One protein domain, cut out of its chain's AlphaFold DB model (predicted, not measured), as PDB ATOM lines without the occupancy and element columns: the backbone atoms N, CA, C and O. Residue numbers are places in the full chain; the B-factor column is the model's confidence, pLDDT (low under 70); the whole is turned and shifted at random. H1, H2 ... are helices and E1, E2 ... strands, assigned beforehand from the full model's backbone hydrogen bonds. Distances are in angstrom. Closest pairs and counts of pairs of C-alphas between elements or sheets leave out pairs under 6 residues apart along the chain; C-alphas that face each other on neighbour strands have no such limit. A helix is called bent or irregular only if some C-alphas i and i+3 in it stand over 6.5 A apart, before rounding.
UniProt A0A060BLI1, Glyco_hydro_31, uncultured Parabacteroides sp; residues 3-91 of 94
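What this domain is: This is residues 3 to 91 of the 94 residues of the protein "Glyco_hydro_31" of uncultured Parabacteroides sp (UniProt A0A060BLI1). An open, angled arm of two helices, H2 and H3, joined end to end, is followed by a chain that folds back from H3 into a small antiparallel sheet of three short strands, E1, E2 and E3. The short H1 packs on H2 near the far end of the arm, and the short H4 lies in the loop between E1 and E2, at the other end of the length. The printed part has 89 residues, with four named helices and three named strands in the order H1 H2 H3 E1 H4 E2 E3, and the sheet's order is E1 E2 E3. The class is mostly helix; the whole is loose, with a radius of gyration of the C-alphas of 16.1 A, and elongated, with spans of 47 by 30 by 24 A. Residues 3 to 18 hold no named element, and of these residues 11 to 17 stand free.

How they stand to each other: In the sheet, E2, residues 82 to 84, is the inner strand, and E1, residues 62 to 64, and E3, residues 88 to 90, are the edge strands. E1 and E2 are antiparallel, at 152 degrees between their directions, with N 63 and O 83 within hydrogen-bond range at 2.9 A. E2 and E3 are a hairpin, antiparallel at 138 degrees, with N 84 and O 88 at 2.8 A and N 82 and O 90 at 3.0 A. H4, residues 73 to 77, is not on the sheet, but only just, with 4 pairs of C-alphas within 10 A. H3, residues 44 to 56, is not on the sheet, with 3 such pairs, and is apart from E2 and E3. H2, residues 28 to 42, and H3 meet only through their link of 1 residue. H2 touches H1, residues 19 to 22, with residues 30 to 34 alone; the closest C-alphas are those of Val 19 and Tyr 30, 6.3 A apart. Every O i to N i+4 pair is within hydrogen-bond range in H2, 8 of 9 are in H3 and 0 of 1 in H4, where 1 of 2 O i to N i+3 pairs is; H1 is too short for an O i to N i+4 pair.

Where its parts are: H2 measures 20.7 A from first to last C-alpha; the C-alpha of Pro 28 is at (139.528, 125.085, 144.940), and the C-alpha of Asn 42 is at (136.149, 107.789, 155.885). H3 measures 18.0 A and H1 5.2 A. E1 measures 7.0 A, E2 6.6 A and E3 6.2 A, E3 ending at C-alpha 90 at (152.305, 113.250, 156.488). H4 measures 8.4 A and is irregular, but only just: C-alphas 74 and 77 are 7.0 A apart.

The domain as a whole: The two C-alphas farthest apart are those of Pro 24 and Asp 71, at 46.9 A. The printed part has no cut. The link from E1 to H4 is short, with 8 residues; the other links are tight, and there is no long link. The mean pLDDT of the printed part is 96.5, and no printed residue is under 70.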
ATOM      1  N   ALA A   3     143.871 117.972 159.280       91.38
ATOM      2  CA  ALA A   3     143.101 116.730 159.106       91.38
ATOM      3  C   ALA A   3     143.854 115.450 159.522       91.38
ATOM      4  O   ALA A   3     143.218 114.420 159.732       91.38
ATOM      5  N   PHE A   4     145.178 115.505 159.682       94.75
ATOM      6  CA  PHE A   4     146.009 114.384 160.140       94.75
ATOM      7  C   PHE A   4     146.662 114.658 161.502       94.75
ATOM      8  O   PHE A   4     147.672 114.053 161.841       94.75
ATOM      9  N   CYS A   5     146.104 115.573 162.294       93.56
ATOM     10  CA  CYS A   5     146.446 115.700 163.710       93.56
ATOM     11  C   CYS A   5     145.550 114.774 164.560       93.56
ATOM     12  O   CYS A   5     144.494 114.331 164.082       93.56
ATOM     13  N   PRO A   6     145.911 114.475 165.824       95.69
ATOM     14  CA  PRO A   6     145.078 113.655 166.708       95.69
ATOM     15  C   PRO A   6     143.665 114.227 166.873       95.69
ATOM     16  O   PRO A   6     142.684 113.500 166.733       95.69
ATOM     17  N   LEU A   7     143.558 115.547 167.045       95.94
ATOM     18  CA  LEU A   7     142.293 116.277 167.079       95.94
ATOM     19  C   LEU A   7     142.184 117.203 165.865       95.94
ATOM     20  O   LEU A   7     143.065 118.027 165.619       95.94
ATOM     21  N   PHE A   8     141.085 117.076 165.119       96.44
ATOM     22  CA  PHE A   8     140.783 117.907 163.956       96.44
ATOM     23  C   PHE A   8     139.832 119.037 164.363       96.44
ATOM     24  O   PHE A   8     138.654 118.795 164.620       96.44
ATOM     25  N   ARG A   9     140.345 120.269 164.468       96.69
ATOM     26  CA  ARG A   9     139.575 121.426 164.942       96.69
ATOM     27  C   ARG A   9     140.008 122.714 164.245       96.69
ATOM     28  O   ARG A   9     141.194 123.023 164.204       96.69
ATOM     29  N   ALA A  10     139.032 123.490 163.779       95.25
ATOM     30  CA  ALA A  10     139.215 124.874 163.350       95.25
ATOM     31  C   ALA A  10     138.704 125.827 164.444       95.25
ATOM     32  O   ALA A  10     137.623 125.622 164.995       95.25
ATOM     33  N   HIS A  11     139.490 126.848 164.793       95.81
ATOM     34  CA  HIS A  11     139.109 127.873 165.768       95.81
ATOM     35  C   HIS A  11     139.955 129.145 165.590       95.81
ATOM     36  O   HIS A  11     141.065 129.082 165.061       95.81
ATOM     37  N   GLY A  12     139.443 130.293 166.039       95.75
ATOM     38  CA  GLY A  12     140.183 131.552 166.127       95.75
ATOM     39  C   GLY A  12     139.275 132.784 166.161       95.75
ATOM     40  O   GLY A  12     138.053 132.661 166.121       95.75
ATOM     41  N   GLN A  13     139.892 133.966 166.247       96.19
ATOM     42  CA  GLN A  13     139.210 135.264 166.147       96.19
ATOM     43  C   GLN A  13     138.715 135.534 164.718       96.19
ATOM     44  O   GLN A  13     139.095 134.817 163.786       96.19
ATOM     45  N   TYR A  14     137.914 136.595 164.560       93.31
ATOM     46  CA  TYR A  14     137.463 137.087 163.257       93.31
ATOM     47  C   TYR A  14     138.637 137.201 162.262       93.31
ATOM     48  O   TYR A  14     139.703 137.676 162.668       93.31
ATOM     49  N   PRO A  15     138.478 136.804 160.983       94.12
ATOM     50  CA  PRO A  15     137.248 136.348 160.305       94.12
ATOM     51  C   PRO A  15     136.687 134.988 160.757       94.12
ATOM     52  O   PRO A  15     137.374 134.206 161.418       94.12
ATOM     53  N   PHE A  16     135.427 134.712 160.398       96.31
ATOM     54  CA  PHE A  16     134.751 133.433 160.660       96.31
ATOM     55  C   PHE A  16     135.479 132.241 160.004       96.31
ATOM     56  O   PHE A  16     136.193 132.411 159.017       96.31
ATOM     57  N   ARG A  17     135.342 131.033 160.573       95.94
ATOM     58  CA  ARG A  17     136.219 129.874 160.271       95.94
ATOM     59  C   ARG A  17     135.506 128.675 159.660       95.94
ATOM     60  O   ARG A  17     136.144 127.666 159.369       95.94
ATOM     61  N   GLU A  18     134.198 128.761 159.482       95.31
ATOM     62  CA  GLU A  18     133.428 127.770 158.752       95.31
ATOM     63  C   GLU A  18     133.852 127.772 157.279       95.31
ATOM     64  O   GLU A  18     134.226 128.801 156.720       95.31
ATOM     65  N   VAL A  19     133.791 126.610 156.630       94.31
ATOM     66  CA  VAL A  19     134.384 126.416 155.296       94.31
ATOM     67  C   VAL A  19     133.804 127.379 154.254       94.31
ATOM     68  O   VAL A  19     134.545 127.922 153.440       94.31
ATOM     69  N   TRP A  20     132.498 127.649 154.328       94.50
ATOM     70  CA  TRP A  20     131.798 128.597 153.451       94.50
ATOM     71  C   TRP A  20     132.129 130.070 153.731       94.50
ATOM     72  O   TRP A  20     131.931 130.907 152.858       94.50
ATOM     73  N   ASN A  21     132.646 130.395 154.920       95.88
ATOM     74  CA  ASN A  21     133.136 131.736 155.248       95.88
ATOM     75  C   ASN A  21     134.576 131.959 154.752       95.88
ATOM     76  O   ASN A  21     134.983 133.099 154.551       95.88
ATOM     77  N   ILE A  22     135.342 130.880 154.547       95.56
ATOM     78  CA  ILE A  22     136.720 130.930 154.035       95.56
ATOM     79  C   ILE A  22     136.736 131.078 152.511       95.56
ATOM     80  O   ILE A  22     137.530 131.842 151.967       95.56
ATOM     81  N   ALA A  23     135.893 130.318 151.812       96.38
ATOM     82  CA  ALA A  23     135.797 130.352 150.359       96.38
ATOM     83  C   ALA A  23     134.380 129.961 149.902       96.38
ATOM     84  O   ALA A  23     133.741 129.142 150.565       96.38
ATOM     85  N   PRO A  24     133.889 130.498 148.771       96.44
ATOM     86  CA  PRO A  24     132.594 130.106 148.228       96.44
ATOM     87  C   PRO A  24     132.628 128.672 147.687       96.44
ATOM     88  O   PRO A  24     133.687 128.133 147.348       96.44
ATOM     89  N   GLU A  25     131.449 128.063 147.573       95.31
ATOM     90  CA  GLU A  25     131.291 126.746 146.956       95.31
ATOM     91  C   GLU A  25     131.877 126.726 145.532       95.31
ATOM     92  O   GLU A  25     131.793 127.701 144.785       95.31
ATOM     93  N   GLY A  26     132.534 125.623 145.169       94.25
ATOM     94  CA  GLY A  26     133.219 125.472 143.882       94.25
ATOM     95  C   GLY A  26     134.639 126.047 143.839       94.25
ATOM     96  O   GLY A  26     135.427 125.627 142.992       94.25
ATOM     97  N   HIS A  27     135.026 126.926 144.771       97.88
ATOM     98  CA  HIS A  27     136.404 127.409 144.858       97.88
ATOM     99  C   HIS A  27     137.369 126.258 145.229       97.88
ATOM    100  O   HIS A  27     137.045 125.456 146.112       97.88
ATOM    101  N   PRO A  28     138.586 126.172 144.650       97.31
ATOM    102  CA  PRO A  28     139.528 125.085 144.940       97.31
ATOM    103  C   PRO A  28     139.834 124.902 146.436       97.31
ATOM    104  O   PRO A  28     139.925 123.774 146.919       97.31
ATOM    105  N   CYS A  29     139.923 126.004 147.190       95.50
ATOM    106  CA  CYS A  29     140.100 125.966 148.647       95.50
ATOM    107  C   CYS A  29     138.914 125.294 149.364       95.50
ATOM    108  O   CYS A  29     139.125 124.408 150.191       95.50
ATOM    109  N   TYR A  30     137.675 125.648 148.998       96.50
ATOM    110  CA  TYR A  30     136.466 125.041 149.564       96.50
ATOM    111  C   TYR A  30     136.449 123.530 149.310       96.50
ATOM    112  O   TYR A  30     136.291 122.736 150.238       96.50
ATOM    113  N   ASN A  31     136.702 123.130 148.060       96.81
ATOM    114  CA  ASN A  31     136.708 121.724 147.655       96.81
ATOM    115  C   ASN A  31     137.801 120.925 148.373       96.81
ATOM    116  O   ASN A  31     137.550 119.802 148.809       96.81
ATOM    117  N   SER A  32     138.988 121.511 148.550       96.88
ATOM    118  CA  SER A  32     140.091 120.895 149.294       96.88
ATOM    119  C   SER A  32     139.725 120.673 150.768       96.88
ATOM    120  O   SER A  32     139.828 119.551 151.270       96.88
ATOM    121  N   ILE A  33     139.207 121.696 151.460       96.50
ATOM    122  CA  ILE A  33     138.801 121.576 152.871       96.50
ATOM    123  C   ILE A  33     137.676 120.542 153.032       96.50
ATOM    124  O   ILE A  33     137.730 119.702 153.937       96.50
ATOM    125  N   LEU A  34     136.679 120.559 152.141       96.44
ATOM    126  CA  LEU A  34     135.580 119.595 152.147       96.44
ATOM    127  C   LEU A  34     136.079 118.164 151.912       96.44
ATOM    128  O   LEU A  34     135.656 117.246 152.617       96.44
ATOM    129  N   TYR A  35     136.994 117.970 150.960       97.75
ATOM    130  CA  TYR A  35     137.598 116.672 150.669       97.75
ATOM    131  C   TYR A  35     138.303 116.095 151.899       97.75
ATOM    132  O   TYR A  35     137.985 114.981 152.314       97.75
ATOM    133  N   TYR A  36     139.196 116.859 152.536       97.69
ATOM    134  CA  TYR A  36     139.920 116.380 153.717       97.69
ATOM    135  C   TYR A  36     139.001 116.159 154.922       97.69
ATOM    136  O   TYR A  36     139.219 115.227 155.696       97.69
ATOM    137  N   THR A  37     137.941 116.962 155.056       97.19
ATOM    138  CA  THR A  37     136.916 116.744 156.084       97.19
ATOM    139  C   THR A  37     136.205 115.410 155.860       97.19
ATOM    140  O   THR A  37     136.127 114.602 156.780       97.19
ATOM    141  N   LYS A  38     135.757 115.115 154.633       97.81
ATOM    142  CA  LYS A  38     135.140 113.820 154.295       97.81
ATOM    143  C   LYS A  38     136.117 112.656 154.466       97.81
ATOM    144  O   LYS A  38     135.744 111.624 155.017       97.81
ATOM    145  N   LEU A  39     137.375 112.832 154.061       97.88
ATOM    146  CA  LEU A  39     138.424 111.829 154.230       97.88
ATOM    147  C   LEU A  39     138.628 111.468 155.705       97.88
ATOM    148  O   LEU A  39     138.745 110.289 156.027       97.88
ATOM    149  N   ARG A  40     138.604 112.453 156.613       97.50
ATOM    150  CA  ARG A  40     138.683 112.207 158.061       97.50
ATOM    151  C   ARG A  40     137.575 111.264 158.531       97.50
ATOM    152  O   ARG A  40     137.858 110.351 159.299       97.50
ATOM    153  N   TYR A  41     136.348 111.453 158.044       97.69
ATOM    154  CA  TYR A  41     135.226 110.570 158.371       97.69
ATOM    155  C   TYR A  41     135.373 109.176 157.756       97.69
ATOM    156  O   TYR A  41     135.122 108.182 158.433       97.69
ATOM    157  N   ASN A  42     135.861 109.079 156.518       98.06
ATOM    158  CA  ASN A  42     136.149 107.789 155.885       98.06
ATOM    159  C   ASN A  42     137.235 107.001 156.640       98.06
ATOM    160  O   ASN A  42     137.191 105.776 156.694       98.06
ATOM    161  N   LEU A  43     138.190 107.702 157.257       98.00
ATOM    162  CA  LEU A  43     139.249 107.120 158.080       98.00
ATOM    163  C   LEU A  43     138.834 106.891 159.544       98.00
ATOM    164  O   LEU A  43     139.675 106.477 160.339       98.00
ATOM    165  N   MET A  44     137.573 107.122 159.933       97.88
ATOM    166  CA  MET A  44     137.140 106.963 161.330       97.88
ATOM    167  C   MET A  44     137.439 105.592 161.939       97.88
ATOM    168  O   MET A  44     137.888 105.585 163.084       97.88
ATOM    169  N   PRO A  45     137.276 104.454 161.232       98.25
ATOM    170  CA  PRO A  45     137.666 103.158 161.783       98.25
ATOM    171  C   PRO A  45     139.149 103.122 162.173       98.25
ATOM    172  O   PRO A  45     139.477 102.750 163.292       98.25
ATOM    173  N   TYR A  46     140.033 103.614 161.300       98.06
ATOM    174  CA  TYR A  46     141.467 103.711 161.573       98.06
ATOM    175  C   TYR A  46     141.756 104.652 162.751       98.06
ATOM    176  O   TYR A  46     142.416 104.271 163.712       98.06
ATOM    177  N   ILE A  47     141.214 105.870 162.715       98.12
ATOM    178  CA  ILE A  47     141.473 106.911 163.719       98.12
ATOM    179  C   ILE A  47     140.976 106.486 165.104       98.12
ATOM    180  O   ILE A  47     141.656 106.712 166.103       98.12
ATOM    181  N   TYR A  48     139.796 105.877 165.174       97.94
ATOM    182  CA  TYR A  48     139.211 105.458 166.439       97.94
ATOM    183  C   TYR A  48     139.920 104.230 167.017       97.94
ATOM    184  O   TYR A  48     140.102 104.151 168.230       97.94
ATOM    185  N   SER A  49     140.417 103.323 166.168       98.19
ATOM    186  CA  SER A  49     141.331 102.266 166.611       98.19
ATOM    187  C   SER A  49     142.603 102.847 167.229       98.19
ATOM    188  O   SER A  49     142.983 102.416 168.315       98.19
ATOM    189  N   LEU A  50     143.210 103.873 166.616       97.94
ATOM    190  CA  LEU A  50     144.365 104.555 167.212       97.94
ATOM    191  C   LEU A  50     144.024 105.167 168.574       97.94
ATOM    192  O   LEU A  50     144.807 105.028 169.508       97.94
ATOM    193  N   ALA A  51     142.856 105.803 168.709       97.94
ATOM    194  CA  ALA A  51     142.396 106.329 169.993       97.94
ATOM    195  C   ALA A  51     142.254 105.215 171.048       97.94
ATOM    196  O   ALA A  51     142.726 105.381 172.167       97.94
ATOM    197  N   GLY A  52     141.700 104.053 170.694       98.19
ATOM    198  CA  GLY A  52     141.667 102.887 171.583       98.19
ATOM    199  C   GLY A  52     143.066 102.424 172.004       98.19
ATOM    200  O   GLY A  52     143.312 102.201 173.188       98.19
ATOM    201  N   MET A  53     144.010 102.362 171.061       98.19
ATOM    202  CA  MET A  53     145.400 101.983 171.343       98.19
ATOM    203  C   MET A  53     146.100 102.953 172.304       98.19
ATOM    204  O   MET A  53     146.987 102.524 173.037       98.19
ATOM    205  N   THR A  54     145.704 104.233 172.362       97.81
ATOM    206  CA  THR A  54     146.265 105.165 173.365       97.81
ATOM    207  C   THR A  54     145.975 104.723 174.797       97.81
ATOM    208  O   THR A  54     146.774 104.991 175.682       97.81
ATOM    209  N   HIS A  55     144.854 104.031 175.023       97.88
ATOM    210  CA  HIS A  55     144.466 103.540 176.341       97.88
ATOM    211  C   HIS A  55     144.909 102.093 176.584       97.88
ATOM    212  O   HIS A  55     145.399 101.776 177.660       97.88
ATOM    213  N   PHE A  56     144.732 101.207 175.600       98.31
ATOM    214  CA  PHE A  56     145.005  99.775 175.776       98.31
ATOM    215  C   PHE A  56     146.471  99.383 175.550       98.31
ATOM    216  O   PHE A  56     146.879  98.305 175.974       98.31
ATOM    217  N   ASN A  57     147.252 100.214 174.856       98.12
ATOM    218  CA  ASN A  57     148.618  99.895 174.428       98.12
ATOM    219  C   ASN A  57     149.605 101.049 174.659       98.12
ATOM    220  O   ASN A  57     150.685 101.030 174.070       98.12
ATOM    221  N   ASP A  58     149.218 102.075 175.427       97.50
ATOM    222  CA  ASP A  58     150.006 103.299 175.644       97.50
ATOM    223  C   ASP A  58     150.512 103.934 174.331       97.50
ATOM    224  O   ASP A  58     151.615 104.476 174.228       97.50
ATOM    225  N   TYR A  59     149.708 103.822 173.269       97.94
ATOM    226  CA  TYR A  59     150.130 104.193 171.924       97.94
ATOM    227  C   TYR A  59     150.124 105.708 171.698       97.94
ATOM    228  O   TYR A  59     149.407 106.469 172.344       97.94
ATOM    229  N   THR A  60     150.897 106.154 170.708       97.56
ATOM    230  CA  THR A  60     151.000 107.567 170.311       97.56
ATOM    231  C   THR A  60     150.459 107.749 168.894       97.56
ATOM    232  O   THR A  60     150.893 107.053 167.984       97.56
ATOM    233  N   ILE A  61     149.523 108.684 168.688       97.31
ATOM    234  CA  ILE A  61     148.840 108.879 167.392       97.31
ATOM    235  C   ILE A  61     149.711 109.646 166.389       97.31
ATOM    236  O   ILE A  61     149.856 109.222 165.247       97.31
ATOM    237  N   MET A  62     150.256 110.793 166.796       97.06
ATOM    238  CA  MET A  62     151.125 111.627 165.962       97.06
ATOM    239  C   MET A  62     152.562 111.403 166.403       97.06
ATOM    240  O   MET A  62     152.910 111.721 167.537       97.06
ATOM    241  N   ARG A  63     153.369 110.814 165.526       96.81
ATOM    242  CA  ARG A  63     154.673 110.257 165.879       96.81
ATOM    243  C   ARG A  63     155.752 110.886 164.994       96.81
ATOM    244  O   ARG A  63     155.571 110.904 163.776       96.81
ATOM    245  N   PRO A  64     156.859 111.411 165.543       97.06
ATOM    246  CA  PRO A  64     158.007 111.770 164.720       97.06
ATOM    247  C   PRO A  64     158.593 110.506 164.084       97.06
ATOM    248  O   PRO A  64     158.505 109.421 164.658       97.06
ATOM    249  N   LEU A  65     159.223 110.649 162.917       96.94
ATOM    250  CA  LEU A  65     159.761 109.516 162.156       96.94
ATOM    251  C   LEU A  65     160.741 108.652 162.973       96.94
ATOM    252  O   LEU A  65     160.766 107.436 162.814       96.94
ATOM    253  N   VAL A  66     161.487 109.259 163.903       96.75
ATOM    254  CA  VAL A  66     162.440 108.560 164.783       96.75
ATOM    255  C   VAL A  66     161.795 107.480 165.665       96.75
ATOM    256  O   VAL A  66     162.485 106.560 166.087       96.75
ATOM    257  N   MET A  67     160.482 107.545 165.933       95.94
ATOM    258  CA  MET A  67     159.798 106.514 166.726       95.94
ATOM    259  C   MET A  67     159.690 105.165 166.006       95.94
ATOM    260  O   MET A  67     159.653 104.134 166.670       95.94
ATOM    261  N   ASP A  68     159.608 105.171 164.676       96.12
ATOM    262  CA  ASP A  68     159.384 103.965 163.866       96.12
ATOM    263  C   ASP A  68     160.591 103.638 162.971       96.12
ATOM    264  O   ASP A  68     160.763 102.496 162.555       96.12
ATOM    265  N   PHE A  69     161.465 104.619 162.728       96.75
ATOM    266  CA  PHE A  69     162.676 104.495 161.914       96.75
ATOM    267  C   PHE A  69     163.937 104.847 162.721       96.75
ATOM    268  O   PHE A  69     164.795 105.586 162.248       96.75
ATOM    269  N   ALA A  70     164.045 104.332 163.950       94.62
ATOM    270  CA  ALA A  70     165.130 104.660 164.883       94.62
ATOM    271  C   ALA A  70     166.542 104.341 164.346       94.62
ATOM    272  O   ALA A  70     167.502 105.025 164.699       94.62
ATOM    273  N   ASP A  71     166.662 103.339 163.472       96.81
ATOM    274  CA  ASP A  71     167.936 102.946 162.860       96.81
ATOM    275  C   ASP A  71     168.372 103.883 161.716       96.81
ATOM    276  O   ASP A  71     169.541 103.888 161.324       96.81
ATOM    277  N   ASP A  72     167.460 104.695 161.164       96.81
ATOM    278  CA  ASP A  72     167.773 105.637 160.089       96.81
ATOM    279  C   ASP A  72     168.120 107.015 160.658       96.81
ATOM    280  O   ASP A  72     167.264 107.872 160.859       96.81
ATOM    281  N   THR A  73     169.411 107.286 160.839       95.88
ATOM    282  CA  THR A  73     169.888 108.564 161.393       95.88
ATOM    283  C   THR A  73     169.462 109.795 160.587       95.88
ATOM    284  O   THR A  73     169.536 110.913 161.101       95.88
ATOM    285  N   ARG A  74     169.024 109.634 159.327       96.06
ATOM    286  CA  ARG A  74     168.538 110.747 158.495       96.06
ATOM    287  C   ARG A  74     167.247 111.345 159.042       96.06
ATOM    288  O   ARG A  74     166.996 112.525 158.809       96.06
ATOM    289  N   VAL A  75     166.452 110.569 159.780       96.50
ATOM    290  CA  VAL A  75     165.148 111.021 160.283       96.50
ATOM    291  C   VAL A  75     165.240 111.825 161.579       96.50
ATOM    292  O   VAL A  75     164.272 112.478 161.957       96.50
ATOM    293  N   ASN A  76     166.408 111.834 162.233       94.31
ATOM    294  CA  ASN A  76     166.610 112.458 163.545       94.31
ATOM    295  C   ASN A  76     166.264 113.950 163.571       94.31
ATOM    296  O   ASN A  76     165.779 114.451 164.581       94.31
ATOM    297  N   ASN A  77     166.505 114.648 162.459       95.19
ATOM    298  CA  ASN A  77     166.299 116.093 162.345       95.19
ATOM    299  C   ASN A  77     165.107 116.461 161.444       95.19
ATOM    300  O   ASN A  77     164.937 117.635 161.113       95.19
ATOM    301  N   ILE A  78     164.286 115.488 161.031       95.56
ATOM    302  CA  ILE A  78     163.089 115.752 160.224       95.56
ATOM    303  C   ILE A  78     161.957 116.184 161.163       95.56
ATOM    304  O   ILE A  78     161.354 115.362 161.850       95.56
ATOM    305  N   GLY A  79     161.695 117.493 161.210       93.50
ATOM    306  CA  GLY A  79     160.647 118.102 162.042       93.50
ATOM    307  C   GLY A  79     159.387 118.525 161.277       93.50
ATOM    308  O   GLY A  79     158.396 118.910 161.894       93.50
ATOM    309  N   ASP A  80     159.417 118.464 159.947       95.12
ATOM    310  CA  ASP A  80     158.338 118.868 159.037       95.12
ATOM    311  C   ASP A  80     157.545 117.674 158.476       95.12
ATOM    312  O   ASP A  80     156.612 117.856 157.696       95.12
ATOM    313  N   GLN A  81     157.875 116.449 158.892       96.00
ATOM    314  CA  GLN A  81     157.174 115.227 158.506       96.00
ATOM    315  C   GLN A  81     156.931 114.349 159.727       96.00
ATOM    316  O   GLN A  81     157.723 114.323 160.670       96.00
ATOM    317  N   TYR A  82     155.823 113.619 159.718       96.88
ATOM    318  CA  TYR A  82     155.436 112.775 160.840       96.88
ATOM    319  C   TYR A  82     154.557 111.614 160.388       96.88
ATOM    320  O   TYR A  82     153.942 111.653 159.323       96.88
ATOM    321  N   LEU A  83     154.465 110.585 161.224       97.75
ATOM    322  CA  LEU A  83     153.519 109.496 161.047       97.75
ATOM    323  C   LEU A  83     152.206 109.795 161.779       97.75
ATOM    324  O   LEU A  83     152.193 110.265 162.920       97.75
ATOM    325  N   PHE A  84     151.092 109.506 161.113       97.75
ATOM    326  CA  PHE A  84     149.751 109.515 161.683       97.75
ATOM    327  C   PHE A  84     149.266 108.074 161.844       97.75
ATOM    328  O   PHE A  84     148.724 107.471 160.913       97.75
ATOM    329  N   GLY A  85     149.491 107.516 163.035       96.69
ATOM    330  CA  GLY A  85     149.455 106.078 163.286       96.69
ATOM    331  C   GLY A  85     150.518 105.323 162.472       96.69
ATOM    332  O   GLY A  85     151.446 105.944 161.960       96.69
ATOM    333  N   PRO A  86     150.395 103.997 162.319       96.75
ATOM    334  CA  PRO A  86     151.430 103.184 161.683       96.75
ATOM    335  C   PRO A  86     151.465 103.265 160.147       96.75
ATOM    336  O   PRO A  86     152.399 102.750 159.545       96.75
ATOM    337  N   SER A  87     150.451 103.841 159.484       97.06
ATOM    338  CA  SER A  87     150.268 103.660 158.028       97.06
ATOM    339  C   SER A  87     150.387 104.922 157.175       97.06
ATOM    340  O   SER A  87     150.525 104.808 155.960       97.06
ATOM    341  N   PHE A  88     150.325 106.120 157.760       97.38
ATOM    342  CA  PHE A  88     150.339 107.370 156.995       97.38
ATOM    343  C   PHE A  88     151.548 108.225 157.351       97.38
ATOM    344  O   PHE A  88     151.665 108.657 158.493       97.38
ATOM    345  N   MET A  89     152.384 108.541 156.362       97.38
ATOM    346  CA  MET A  89     153.407 109.582 156.469       97.38
ATOM    347  C   MET A  89     152.850 110.901 155.935       97.38
ATOM    348  O   MET A  89     152.384 110.980 154.799       97.38
ATOM    349  N   VAL A  90     152.872 111.934 156.770       97.06
ATOM    350  CA  VAL A  90     152.305 113.250 156.488       97.06
ATOM    351  C   VAL A  90     153.437 114.263 156.382       97.06
ATOM    352  O   VAL A  90     154.213 114.418 157.318       97.06
ATOM    353  N   ALA A  91     153.482 114.980 155.261       96.56
ATOM    354  CA  ALA A  91     154.419 116.068 154.988       96.56
ATOM    355  C   ALA A  91     153.624 117.338 154.625       96.56
ATOM    356  O   ALA A  91     153.217 117.505 153.471       96.56
TER     357      ALA A  91